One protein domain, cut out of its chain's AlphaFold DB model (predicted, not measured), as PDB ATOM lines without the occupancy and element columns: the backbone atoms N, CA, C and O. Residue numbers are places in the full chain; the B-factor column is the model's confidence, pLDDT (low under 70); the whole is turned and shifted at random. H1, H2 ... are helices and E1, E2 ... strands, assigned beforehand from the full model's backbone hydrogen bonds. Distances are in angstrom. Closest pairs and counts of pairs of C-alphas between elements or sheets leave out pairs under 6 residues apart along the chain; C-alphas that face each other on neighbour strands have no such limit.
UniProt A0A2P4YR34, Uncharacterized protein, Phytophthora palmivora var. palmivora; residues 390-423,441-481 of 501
ATOM      1  N   THR A 390     -35.152  52.003  33.800       79.12
ATOM      2  CA  THR A 390     -33.853  52.083  34.480       79.12
ATOM      3  C   THR A 390     -33.366  50.676  34.748       79.12
ATOM      4  O   THR A 390     -34.044  49.930  35.453       79.12
ATOM      5  N   VAL A 391     -32.194  50.318  34.227       78.62
ATOM      6  CA  VAL A 391     -31.551  49.027  34.487       78.62
ATOM      7  C   VAL A 391     -30.156  49.244  35.057       78.62
ATOM      8  O   VAL A 391     -29.418  50.121  34.616       78.62
ATOM      9  N   THR A 392     -29.778  48.454  36.053       82.94
ATOM     10  CA  THR A 392     -28.449  48.533  36.668       82.94
ATOM     11  C   THR A 392     -27.948  47.129  36.950       82.94
ATOM     12  O   THR A 392     -28.682  46.308  37.497       82.94
ATOM     13  N   ALA A 393     -26.703  46.855  36.563       82.75
ATOM     14  CA  ALA A 393     -25.952  45.676  36.967       82.75
ATOM     15  C   ALA A 393     -24.706  46.138  37.706       82.75
ATOM     16  O   ALA A 393     -23.979  46.995  37.208       82.75
ATOM     17  N   GLN A 394     -24.449  45.546  38.865       85.31
ATOM     18  CA  GLN A 394     -23.260  45.857  39.646       85.31
ATOM     19  C   GLN A 394     -22.684  44.603  40.290       85.31
ATOM     20  O   GLN A 394     -23.406  43.644  40.593       85.31
ATOM     21  N   ILE A 395     -21.365  44.607  40.476       86.00
ATOM     22  CA  ILE A 395     -20.685  43.605  41.293       86.00
ATOM     23  C   ILE A 395     -21.138  43.825  42.734       86.00
ATOM     24  O   ILE A 395     -21.159  44.953  43.229       86.00
ATOM     25  N   LYS A 396     -21.529  42.748  43.408       87.50
ATOM     26  CA  LYS A 396     -22.018  42.835  44.779       87.50
ATOM     27  C   LYS A 396     -20.936  43.386  45.716       87.50
ATOM     28  O   LYS A 396     -19.766  43.025  45.559       87.50
ATOM     29  N   PRO A 397     -21.312  44.155  46.755       89.56
ATOM     30  CA  PRO A 397     -20.348  44.783  47.660       89.56
ATOM     31  C   PRO A 397     -19.346  43.812  48.305       89.56
ATOM     32  O   PRO A 397     -18.186  44.157  48.499       89.56
ATOM     33  N   ASN A 398     -19.767  42.580  48.608       88.25
ATOM     34  CA  ASN A 398     -18.881  41.552  49.159       88.25
ATOM     35  C   ASN A 398     -17.811  41.101  48.151       88.25
ATOM     36  O   ASN A 398     -16.648  40.961  48.518       88.25
ATOM     37  N   ALA A 399     -18.185  40.910  46.884       87.31
ATOM     38  CA  ALA A 399     -17.244  40.528  45.840       87.31
ATOM     39  C   ALA A 399     -16.249  41.659  45.545       87.31
ATOM     40  O   ALA A 399     -15.065  41.364  45.388       87.31
ATOM     41  N   VAL A 400     -16.704  42.921  45.564       87.81
ATOM     42  CA  VAL A 400     -15.848  44.120  45.469       87.81
ATOM     43  C   VAL A 400     -14.817  44.143  46.596       87.81
ATOM     44  O   VAL A 400     -13.625  44.227  46.316       87.81
ATOM     45  N   ALA A 401     -15.246  43.999  47.854       88.62
ATOM     46  CA  ALA A 401     -14.348  44.044  49.011       88.62
ATOM     47  C   ALA A 401     -13.272  42.943  48.972       88.62
ATOM     48  O   ALA A 401     -12.106  43.192  49.274       88.62
ATOM     49  N   GLU A 402     -13.640  41.726  48.566       88.62
ATOM     50  CA  GLU A 402     -12.680  40.633  48.365       88.62
ATOM     51  C   GLU A 402     -11.696  40.943  47.228       88.62
ATOM     52  O   GLU A 402     -10.501  40.686  47.354       88.62
ATOM     53  N   SER A 403     -12.168  41.533  46.129       87.75
ATOM     54  CA  SER A 403     -11.302  41.954  45.030       87.75
ATOM     55  C   SER A 403     -10.323  43.053  45.440       87.75
ATOM     56  O   SER A 403      -9.153  42.975  45.082       87.75
ATOM     57  N   GLU A 404     -10.750  44.030  46.242       88.25
ATOM     58  CA  GLU A 404      -9.867  45.071  46.786       88.25
ATOM     59  C   GLU A 404      -8.743  44.480  47.648       88.25
ATOM     60  O   GLU A 404      -7.600  44.920  47.542       88.25
ATOM     61  N   GLN A 405      -9.030  43.450  48.454       87.69
ATOM     62  CA  GLN A 405      -8.007  42.756  49.248       87.69
ATOM     63  C   GLN A 405      -6.955  42.068  48.373       87.69
ATOM     64  O   GLN A 405      -5.773  42.080  48.715       87.69
ATOM     65  N   VAL A 406      -7.369  41.489  47.243       86.69
ATOM     66  CA  VAL A 406      -6.450  40.882  46.267       86.69
ATOM     67  C   VAL A 406      -5.592  41.961  45.612       86.69
ATOM     68  O   VAL A 406      -4.370  41.833  45.572       86.69
ATOM     69  N   LEU A 407      -6.208  43.054  45.154       85.00
ATOM     70  CA  LEU A 407      -5.496  44.147  44.490       85.00
ATOM     71  C   LEU A 407      -4.502  44.860  45.417       85.00
ATOM     72  O   LEU A 407      -3.443  45.268  44.956       85.00
ATOM     73  N   GLN A 408      -4.778  44.951  46.724       83.19
ATOM     74  CA  GLN A 408      -3.827  45.484  47.714       83.19
ATOM     75  C   GLN A 408      -2.507  44.698  47.780       83.19
ATOM     76  O   GLN A 408      -1.498  45.239  48.229       83.19
ATOM     77  N   GLN A 409      -2.513  43.429  47.366       82.00
ATOM     78  CA  GLN A 409      -1.334  42.560  47.367       82.00
ATOM     79  C   GLN A 409      -0.611  42.530  46.013       82.00
ATOM     80  O   GLN A 409       0.479  41.966  45.919       82.00
ATOM     81  N   LEU A 410      -1.187  43.143  44.974       76.38
ATOM     82  CA  LEU A 410      -0.604  43.238  43.638       76.38
ATOM     83  C   LEU A 410       0.079  44.603  43.456       76.38
ATOM     84  O   LEU A 410      -0.390  45.633  43.939       76.38
ATOM     85  N   HIS A 411       1.227  44.625  42.777       62.59
ATOM     86  CA  HIS A 411       1.903  45.879  42.431       62.59
ATOM     87  C   HIS A 411       1.128  46.604  41.318       62.59
ATOM     88  O   HIS A 411       0.644  45.950  40.405       62.59
ATOM     89  N   GLN A 412       1.034  47.938  41.428       54.97
ATOM     90  CA  GLN A 412       0.262  48.872  40.588       54.97
ATOM     91  C   GLN A 412       0.065  48.430  39.126       54.97
ATOM     92  O   GLN A 412       0.885  48.726  38.261       54.97
ATOM     93  N   GLU A 413      -1.074  47.803  38.863       59.00
ATOM     94  CA  GLU A 413      -1.663  47.668  37.533       59.00
ATOM     95  C   GLU A 413      -3.051  48.329  37.555       59.00
ATOM     96  O   GLU A 413      -3.659  48.455  38.622       59.00
ATOM     97  N   ASP A 414      -3.552  48.757  36.390       68.31
ATOM     98  CA  ASP A 414      -4.818  49.497  36.208       68.31
ATOM     99  C   ASP A 414      -6.082  48.626  36.419       68.31
ATOM    100  O   ASP A 414      -7.100  48.764  35.732       68.31
ATOM    101  N   TYR A 415      -6.032  47.689  37.365       78.19
ATOM    102  CA  TYR A 415      -7.162  46.852  37.741       78.19
ATOM    103  C   TYR A 415      -8.219  47.662  38.495       78.19
ATOM    104  O   TYR A 415      -7.920  48.427  39.412       78.19
ATOM    105  N   GLN A 416      -9.486  47.445  38.145       75.75
ATOM    106  CA  GLN A 416     -10.633  48.087  38.789       75.75
ATOM    107  C   GLN A 416     -11.590  47.045  39.364       75.75
ATOM    108  O   GLN A 416     -11.709  45.947  38.833       75.75
ATOM    109  N   THR A 417     -12.319  47.394  40.419       79.69
ATOM    110  CA  THR A 417     -13.290  46.498  41.077       79.69
ATOM    111  C   THR A 417     -14.738  46.769  40.669       79.69
ATOM    112  O   THR A 417     -15.641  46.051  41.083       79.69
ATOM    113  N   VAL A 418     -14.970  47.789  39.833       73.31
ATOM    114  CA  VAL A 418     -16.311  48.187  39.370       73.31
ATOM    115  C   VAL A 418     -16.794  47.310  38.210       73.31
ATOM    116  O   VAL A 418     -17.982  47.017  38.107       73.31
ATOM    117  N   THR A 419     -15.879  46.849  37.352       77.50
ATOM    118  CA  THR A 419     -16.205  45.998  36.189       77.50
ATOM    119  C   THR A 419     -15.484  44.650  36.184       77.50
ATOM    120  O   THR A 419     -15.769  43.816  35.327       77.50
ATOM    121  N   GLN A 420     -14.576  44.406  37.134       82.75
ATOM    122  CA  GLN A 420     -13.801  43.167  37.215       82.75
ATOM    123  C   GLN A 420     -13.879  42.580  38.626       82.75
ATOM    124  O   GLN A 420     -13.829  43.303  39.621       82.75
ATOM    125  N   VAL A 421     -13.984  41.252  38.699       83.62
ATOM    126  CA  VAL A 421     -13.915  40.495  39.952       83.62
ATOM    127  C   VAL A 421     -12.546  39.830  40.029       83.62
ATOM    128  O   VAL A 421     -12.234  38.946  39.235       83.62
ATOM    129  N   HIS A 422     -11.753  40.239  41.012       86.31
ATOM    130  CA  HIS A 422     -10.436  39.690  41.332       86.31
ATOM    131  C   HIS A 422     -10.546  38.673  42.470       86.31
ATOM    132  O   HIS A 422     -11.276  38.890  43.448       86.31
ATOM    133  N   ARG A 423      -9.834  37.551  42.334       83.50
ATOM    134  CA  ARG A 423      -9.825  36.439  43.292       83.50
ATOM    135  C   ARG A 423      -8.412  35.897  43.457       83.50
ATOM    136  O   ARG A 423      -7.744  35.618  42.468       83.50
ATOM    137  N   ALA A 441     -18.348  30.111  40.868       77.50
ATOM    138  CA  ALA A 441     -19.373  30.903  41.533       77.50
ATOM    139  C   ALA A 441     -20.599  31.032  40.637       77.50
ATOM    140  O   ALA A 441     -20.502  31.050  39.406       77.50
ATOM    141  N   LYS A 442     -21.778  31.153  41.248       79.69
ATOM    142  CA  LYS A 442     -22.974  31.522  40.486       79.69
ATOM    143  C   LYS A 442     -22.893  33.004  40.142       79.69
ATOM    144  O   LYS A 442     -22.543  33.821  40.987       79.69
ATOM    145  N   LEU A 443     -23.351  33.393  38.952       78.62
ATOM    146  CA  LEU A 443     -23.454  34.817  38.595       78.62
ATOM    147  C   LEU A 443     -24.282  35.618  39.612       78.62
ATOM    148  O   LEU A 443     -23.950  36.754  39.908       78.62
ATOM    149  N   SER A 444     -25.309  35.012  40.218       80.44
ATOM    150  CA  SER A 444     -26.113  35.638  41.280       80.44
ATOM    151  C   SER A 444     -25.370  35.858  42.604       80.44
ATOM    152  O   SER A 444     -25.875  36.570  43.469       80.44
ATOM    153  N   GLU A 445     -24.229  35.205  42.818       82.19
ATOM    154  CA  GLU A 445     -23.370  35.398  43.995       82.19
ATOM    155  C   GLU A 445     -22.379  36.548  43.781       82.19
ATOM    156  O   GLU A 445     -21.953  37.158  44.757       82.19
ATOM    157  N   LEU A 446     -22.075  36.879  42.521       82.69
ATOM    158  CA  LEU A 446     -21.125  37.926  42.143       82.69
ATOM    159  C   LEU A 446     -21.800  39.230  41.720       82.69
ATOM    160  O   LEU A 446     -21.287  40.302  42.010       82.69
ATOM    161  N   PHE A 447     -22.951  39.140  41.056       83.50
ATOM    162  CA  PHE A 447     -23.639  40.277  40.462       83.50
ATOM    163  C   PHE A 447     -25.053  40.409  41.011       83.50
ATOM    164  O   PHE A 447     -25.760  39.424  41.264       83.50
ATOM    165  N   GLU A 448     -25.490  41.650  41.143       85.50
ATOM    166  CA  GLU A 448     -26.884  41.994  41.361       85.50
ATOM    167  C   GLU A 448     -27.400  42.880  40.239       85.50
ATOM    168  O   GLU A 448     -26.642  43.595  39.583       85.50
ATOM    169  N   THR A 449     -28.704  42.773  40.004       84.81
ATOM    170  CA  THR A 449     -29.392  43.570  39.000       84.81
ATOM    171  C   THR A 449     -30.665  44.152  39.543       84.81
ATOM    172  O   THR A 449     -31.413  43.466  40.244       84.81
ATOM    173  N   THR A 450     -30.914  45.396  39.160       84.38
ATOM    174  CA  THR A 450     -32.162  46.108  39.399       84.38
ATOM    175  C   THR A 450     -32.712  46.585  38.070       84.38
ATOM    176  O   THR A 450     -31.961  46.997  37.186       84.38
ATOM    177  N   HIS A 451     -34.028  46.537  37.926       83.62
ATOM    178  CA  HIS A 451     -34.717  47.058  36.759       83.62
ATOM    179  C   HIS A 451     -36.090  47.578  37.164       83.62
ATOM    180  O   HIS A 451     -36.780  46.959  37.974       83.62
ATOM    181  N   ALA A 452     -36.466  48.722  36.613       83.06
ATOM    182  CA  ALA A 452     -37.760  49.352  36.832       83.06
ATOM    183  C   ALA A 452     -38.202  50.046  35.544       83.06
ATOM    184  O   ALA A 452     -37.391  50.713  34.903       83.06
ATOM    185  N   LEU A 453     -39.474  49.899  35.176       79.88
ATOM    186  CA  LEU A 453     -40.069  50.687  34.096       79.88
ATOM    187  C   LEU A 453     -40.249  52.132  34.576       79.88
ATOM    188  O   LEU A 453     -40.538  52.358  35.752       79.88
ATOM    189  N   LYS A 454     -40.060  53.105  33.682       73.81
ATOM    190  CA  LYS A 454     -40.220  54.532  34.012       73.81
ATOM    191  C   LYS A 454     -41.618  55.091  33.703       73.81
ATOM    192  O   LYS A 454     -41.853  56.277  33.922       73.81
ATOM    193  N   PHE A 455     -42.547  54.255  33.242       71.19
ATOM    194  CA  PHE A 455     -43.914  54.656  32.902       71.19
ATOM    195  C   PHE A 455     -44.942  54.205  33.942       71.19
ATOM    196  O   PHE A 455     -44.717  53.244  34.677       71.19
ATOM    197  N   GLY A 456     -46.077  54.908  33.992       60.69
ATOM    198  CA  GLY A 456     -47.208  54.556  34.851       60.69
ATOM    199  C   GLY A 456     -47.934  53.290  34.385       60.69
ATOM    200  O   GLY A 456     -47.982  52.997  33.193       60.69
ATOM    201  N   GLY A 457     -48.500  52.543  35.336       65.44
ATOM    202  CA  GLY A 457     -49.290  51.333  35.090       65.44
ATOM    203  C   GLY A 457     -48.814  50.118  35.894       65.44
ATOM    204  O   GLY A 457     -47.692  50.083  36.396       65.44
ATOM    205  N   ASP A 458     -49.671  49.101  35.996       67.25
ATOM    206  CA  ASP A 458     -49.391  47.840  36.702       67.25
ATOM    207  C   ASP A 458     -48.615  46.850  35.808       67.25
ATOM    208  O   ASP A 458     -48.993  45.689  35.643       67.25
ATOM    209  N   PHE A 459     -47.524  47.310  35.192       73.50
ATOM    210  CA  PHE A 459     -46.678  46.480  34.334       73.50
ATOM    211  C   PHE A 459     -45.516  45.875  35.124       73.50
ATOM    212  O   PHE A 459     -44.808  46.558  35.869       73.50
ATOM    213  N   ASN A 460     -45.269  44.579  34.938       77.94
ATOM    214  CA  ASN A 460     -44.138  43.909  35.563       77.94
ATOM    215  C   ASN A 460     -42.884  44.074  34.699       77.94
ATOM    216  O   ASN A 460     -42.784  43.533  33.601       77.94
ATOM    217  N   ALA A 461     -41.876  44.771  35.224       77.56
ATOM    218  CA  ALA A 461     -40.625  45.021  34.511       77.56
ATOM    219  C   ALA A 461     -39.888  43.731  34.078       77.56
ATOM    220  O   ALA A 461     -39.104  43.765  33.132       77.56
ATOM    221  N   ASN A 462     -40.142  42.588  34.731       77.38
ATOM    222  CA  ASN A 462     -39.563  41.293  34.347       77.38
ATOM    223  C   ASN A 462     -40.072  40.760  33.000       77.38
ATOM    224  O   ASN A 462     -39.399  39.922  32.399       77.38
ATOM    225  N   ASP A 463     -41.225  41.239  32.536       76.19
ATOM    226  CA  ASP A 463     -41.822  40.798  31.275       76.19
ATOM    227  C   ASP A 463     -41.162  41.485  30.066       76.19
ATOM    228  O   ASP A 463     -41.261  40.990  28.948       76.19
ATOM    229  N   TYR A 464     -40.437  42.586  30.304       71.94
ATOM    230  CA  TYR A 464     -39.843  43.432  29.262       71.94
ATOM    231  C   TYR A 464     -38.317  43.560  29.368       71.94
ATOM    232  O   TYR A 464     -37.642  43.773  28.364       71.94
ATOM    233  N   VAL A 465     -37.742  43.432  30.570       76.00
ATOM    234  CA  VAL A 465     -36.295  43.553  30.790       76.00
ATOM    235  C   VAL A 465     -35.665  42.178  30.967       76.00
ATOM    236  O   VAL A 465     -35.909  41.473  31.949       76.00
ATOM    237  N   HIS A 466     -34.775  41.820  30.042       75.62
ATOM    238  CA  HIS A 466     -34.060  40.547  30.066       75.62
ATOM    239  C   HIS A 466     -32.552  40.750  30.199       75.62
ATOM    240  O   HIS A 466     -31.901  41.363  29.354       75.62
ATOM    241  N   TRP A 467     -31.977  40.174  31.252       74.19
ATOM    242  CA  TRP A 467     -30.538  40.190  31.474       74.19
ATOM    243  C   TRP A 467     -29.850  39.056  30.717       74.19
ATOM    244  O   TRP A 467     -30.366  37.940  30.637       74.19
ATOM    245  N   ARG A 468     -28.647  39.317  30.203       74.56
ATOM    246  CA  ARG A 468     -27.824  38.321  29.513       74.56
ATOM    247  C   ARG A 468     -26.353  38.458  29.873       74.56
ATOM    248  O   ARG A 468     -25.903  39.535  30.248       74.56
ATOM    249  N   PHE A 469     -25.609  37.372  29.717       73.12
ATOM    250  CA  PHE A 469     -24.162  37.337  29.904       73.12
ATOM    251  C   PHE A 469     -23.489  36.631  28.726       73.12
ATOM    252  O   PHE A 469     -24.076  35.742  28.103       73.12
ATOM    253  N   LYS A 470     -22.260  37.044  28.407       71.69
ATOM    254  CA  LYS A 470     -21.405  36.403  27.402       71.69
ATOM    255  C   LYS A 470     -20.339  35.588  28.130       71.69
ATOM    256  O   LYS A 470     -19.735  36.078  29.079       71.69
ATOM    257  N   VAL A 471     -20.126  34.352  27.693       73.25
ATOM    258  CA  VAL A 471     -19.027  33.503  28.175       73.25
ATOM    259  C   VAL A 471     -17.935  33.508  27.110       73.25
ATOM    260  O   VAL A 471     -18.223  33.236  25.945       73.25
ATOM    261  N   ASN A 472     -16.700  33.832  27.496       62.88
ATOM    262  CA  ASN A 472     -15.550  33.780  26.592       62.88
ATOM    263  C   ASN A 472     -15.087  32.324  26.406       62.88
ATOM    264  O   ASN A 472     -14.873  31.620  27.391       62.88
ATOM    265  N   GLY A 473     -14.941  31.888  25.146       60.25
ATOM    266  CA  GLY A 473     -14.518  30.534  24.751       60.25
ATOM    267  C   GLY A 473     -15.404  29.923  23.654       60.25
ATOM    268  O   GLY A 473     -16.625  29.957  23.792       60.25
ATOM    269  N   ASP A 474     -14.763  29.433  22.578       45.31
ATOM    270  CA  ASP A 474     -15.155  28.697  21.341       45.31
ATOM    271  C   ASP A 474     -16.584  28.726  20.761       45.31
ATOM    272  O   ASP A 474     -16.841  28.158  19.701       45.31
ATOM    273  N   SER A 475     -17.541  29.427  21.356       56.25
ATOM    274  CA  SER A 475     -18.837  29.653  20.729       56.25
ATOM    275  C   SER A 475     -19.507  30.978  21.069       56.25
ATOM    276  O   SER A 475     -20.654  31.113  20.674       56.25
ATOM    277  N   GLU A 476     -18.842  31.918  21.763       53.72
ATOM    278  CA  GLU A 476     -19.259  33.326  21.982       53.72
ATOM    279  C   GLU A 476     -20.784  33.584  22.044       53.72
ATOM    280  O   GLU A 476     -21.307  34.555  21.497       53.72
ATOM    281  N   LYS A 477     -21.536  32.702  22.706       63.34
ATOM    282  CA  LYS A 477     -22.999  32.751  22.703       63.34
ATOM    283  C   LYS A 477     -23.480  33.519  23.921       63.34
ATOM    284  O   LYS A 477     -23.181  33.149  25.057       63.34
ATOM    285  N   TRP A 478     -24.264  34.564  23.676       65.81
ATOM    286  CA  TRP A 478     -25.046  35.234  24.709       65.81
ATOM    287  C   TRP A 478     -26.018  34.245  25.365       65.81
ATOM    288  O   TRP A 478     -26.741  33.522  24.678       65.81
ATOM    289  N   GLN A 479     -26.048  34.227  26.696       69.19
ATOM    290  CA  GLN A 479     -26.947  33.399  27.499       69.19
ATOM    291  C   GLN A 479     -27.858  34.282  28.353       69.19
ATOM    292  O   GLN A 479     -27.415  35.298  28.883       69.19
ATOM    293  N   LEU A 480     -29.126  33.892  28.503       71.31
ATOM    294  CA  LEU A 480     -30.075  34.598  29.366       71.31
ATOM    295  C   LEU A 480     -29.768  34.336  30.849       71.31
ATOM    296  O   LEU A 480     -29.476  33.209  31.250       71.31
ATOM    297  N   TRP A 481     -29.865  35.381  31.668       69.06
ATOM    298  CA  TRP A 481     -29.674  35.342  33.114       69.06
ATOM    299  C   TRP A 481     -31.027  35.410  33.833       69.06
ATOM    300  O   TRP A 481     -31.910  36.164  33.437       69.06
TER     301      TRP A 481
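AT A GLANCE: This is residues 390 to 423 and 441 to 481 of the 501 residues of an uncharacterized protein of Phytophthora palmivora var. palmivora (UniProt A0A2P4YR34). A long two-stranded antiparallel ribbon, E1 and E2, is followed at one end by the helix H1, and ribbon and helix together lie along the long axis of a loose, elongated body. A small hairpin, E3 and E4, is set off to one side at the end of a long link, and the stretch from 408 to 423 folds back beside H1, with residues 408 to 414 sticking out. The printed part has 75 residues with two named helices and four named strands, in the order E1, H1, H2, E2, E3, E4; its class is mixed, helices and strands, and under half of the residues are in named elements. It is loose, with a radius of gyration of the C-alphas of 16.0 A and spans of 52 by 32 by 21 A.

HOW THE PARTS SIT: E1, residues 390 to 395, and E2, residues 447 to 453, are antiparallel neighbours at 173 degrees between their directions. N 390 and O 452 are within hydrogen-bond range at 2.8 A, and N 448 and O 394 at 2.9 A. H2, residues 443 to 446, joins E2 by a tight link with no residue between them. H1, residues 397 to 407, joins E1 by a tight link of 1 residue. H1 and H2 are close but not clearly touching; their closest C-alphas, of Ala 399 and Leu 446, are 6.0 A apart. H1 and E2 are only just apart, at 8.4 A. E3, residues 468 to 470, and E4, residues 478 to 480, form a hairpin, antiparallel at 148 degrees, with N 469 and O 479 within hydrogen-bond range at 2.9 A. E3 is apart from E1, E2, H1 and H2, and so is E4. In H1 every O i to N i+4 pair is within hydrogen-bond range; H2 is too short for such a pair, and its 1 O i to N i+3 pair is within range.

IN THESE COORDINATES: E2 is 20.5 A from first to last C-alpha, and E1 is 17.1 A, beginning with C-alpha 390 at (-33.853, 52.083, 34.480). H1 is 15.2 A long and ends with C-alpha 407 at (-5.496, 44.147, 44.490); H2 is 5.3 A. E3 is 7.0 A and E4 is 6.9 A, ending with C-alpha 480 at (-30.075, 34.598, 29.366).

THE WHOLE: The two C-alphas farthest apart, of His 411 and Gly 457, are 52.0 A apart. Residues 424 to 440 are not printed, and C-alphas 423 and 441 are 11.2 A apart across the cut. The link from E2 to E3 is long, 14 residues; that from E3 to E4 is short, 7 residues. The mean pLDDT of the printed part is 76.7; residues 411 to 414, 456 to 458, 472 to 479 and 481 are under 70.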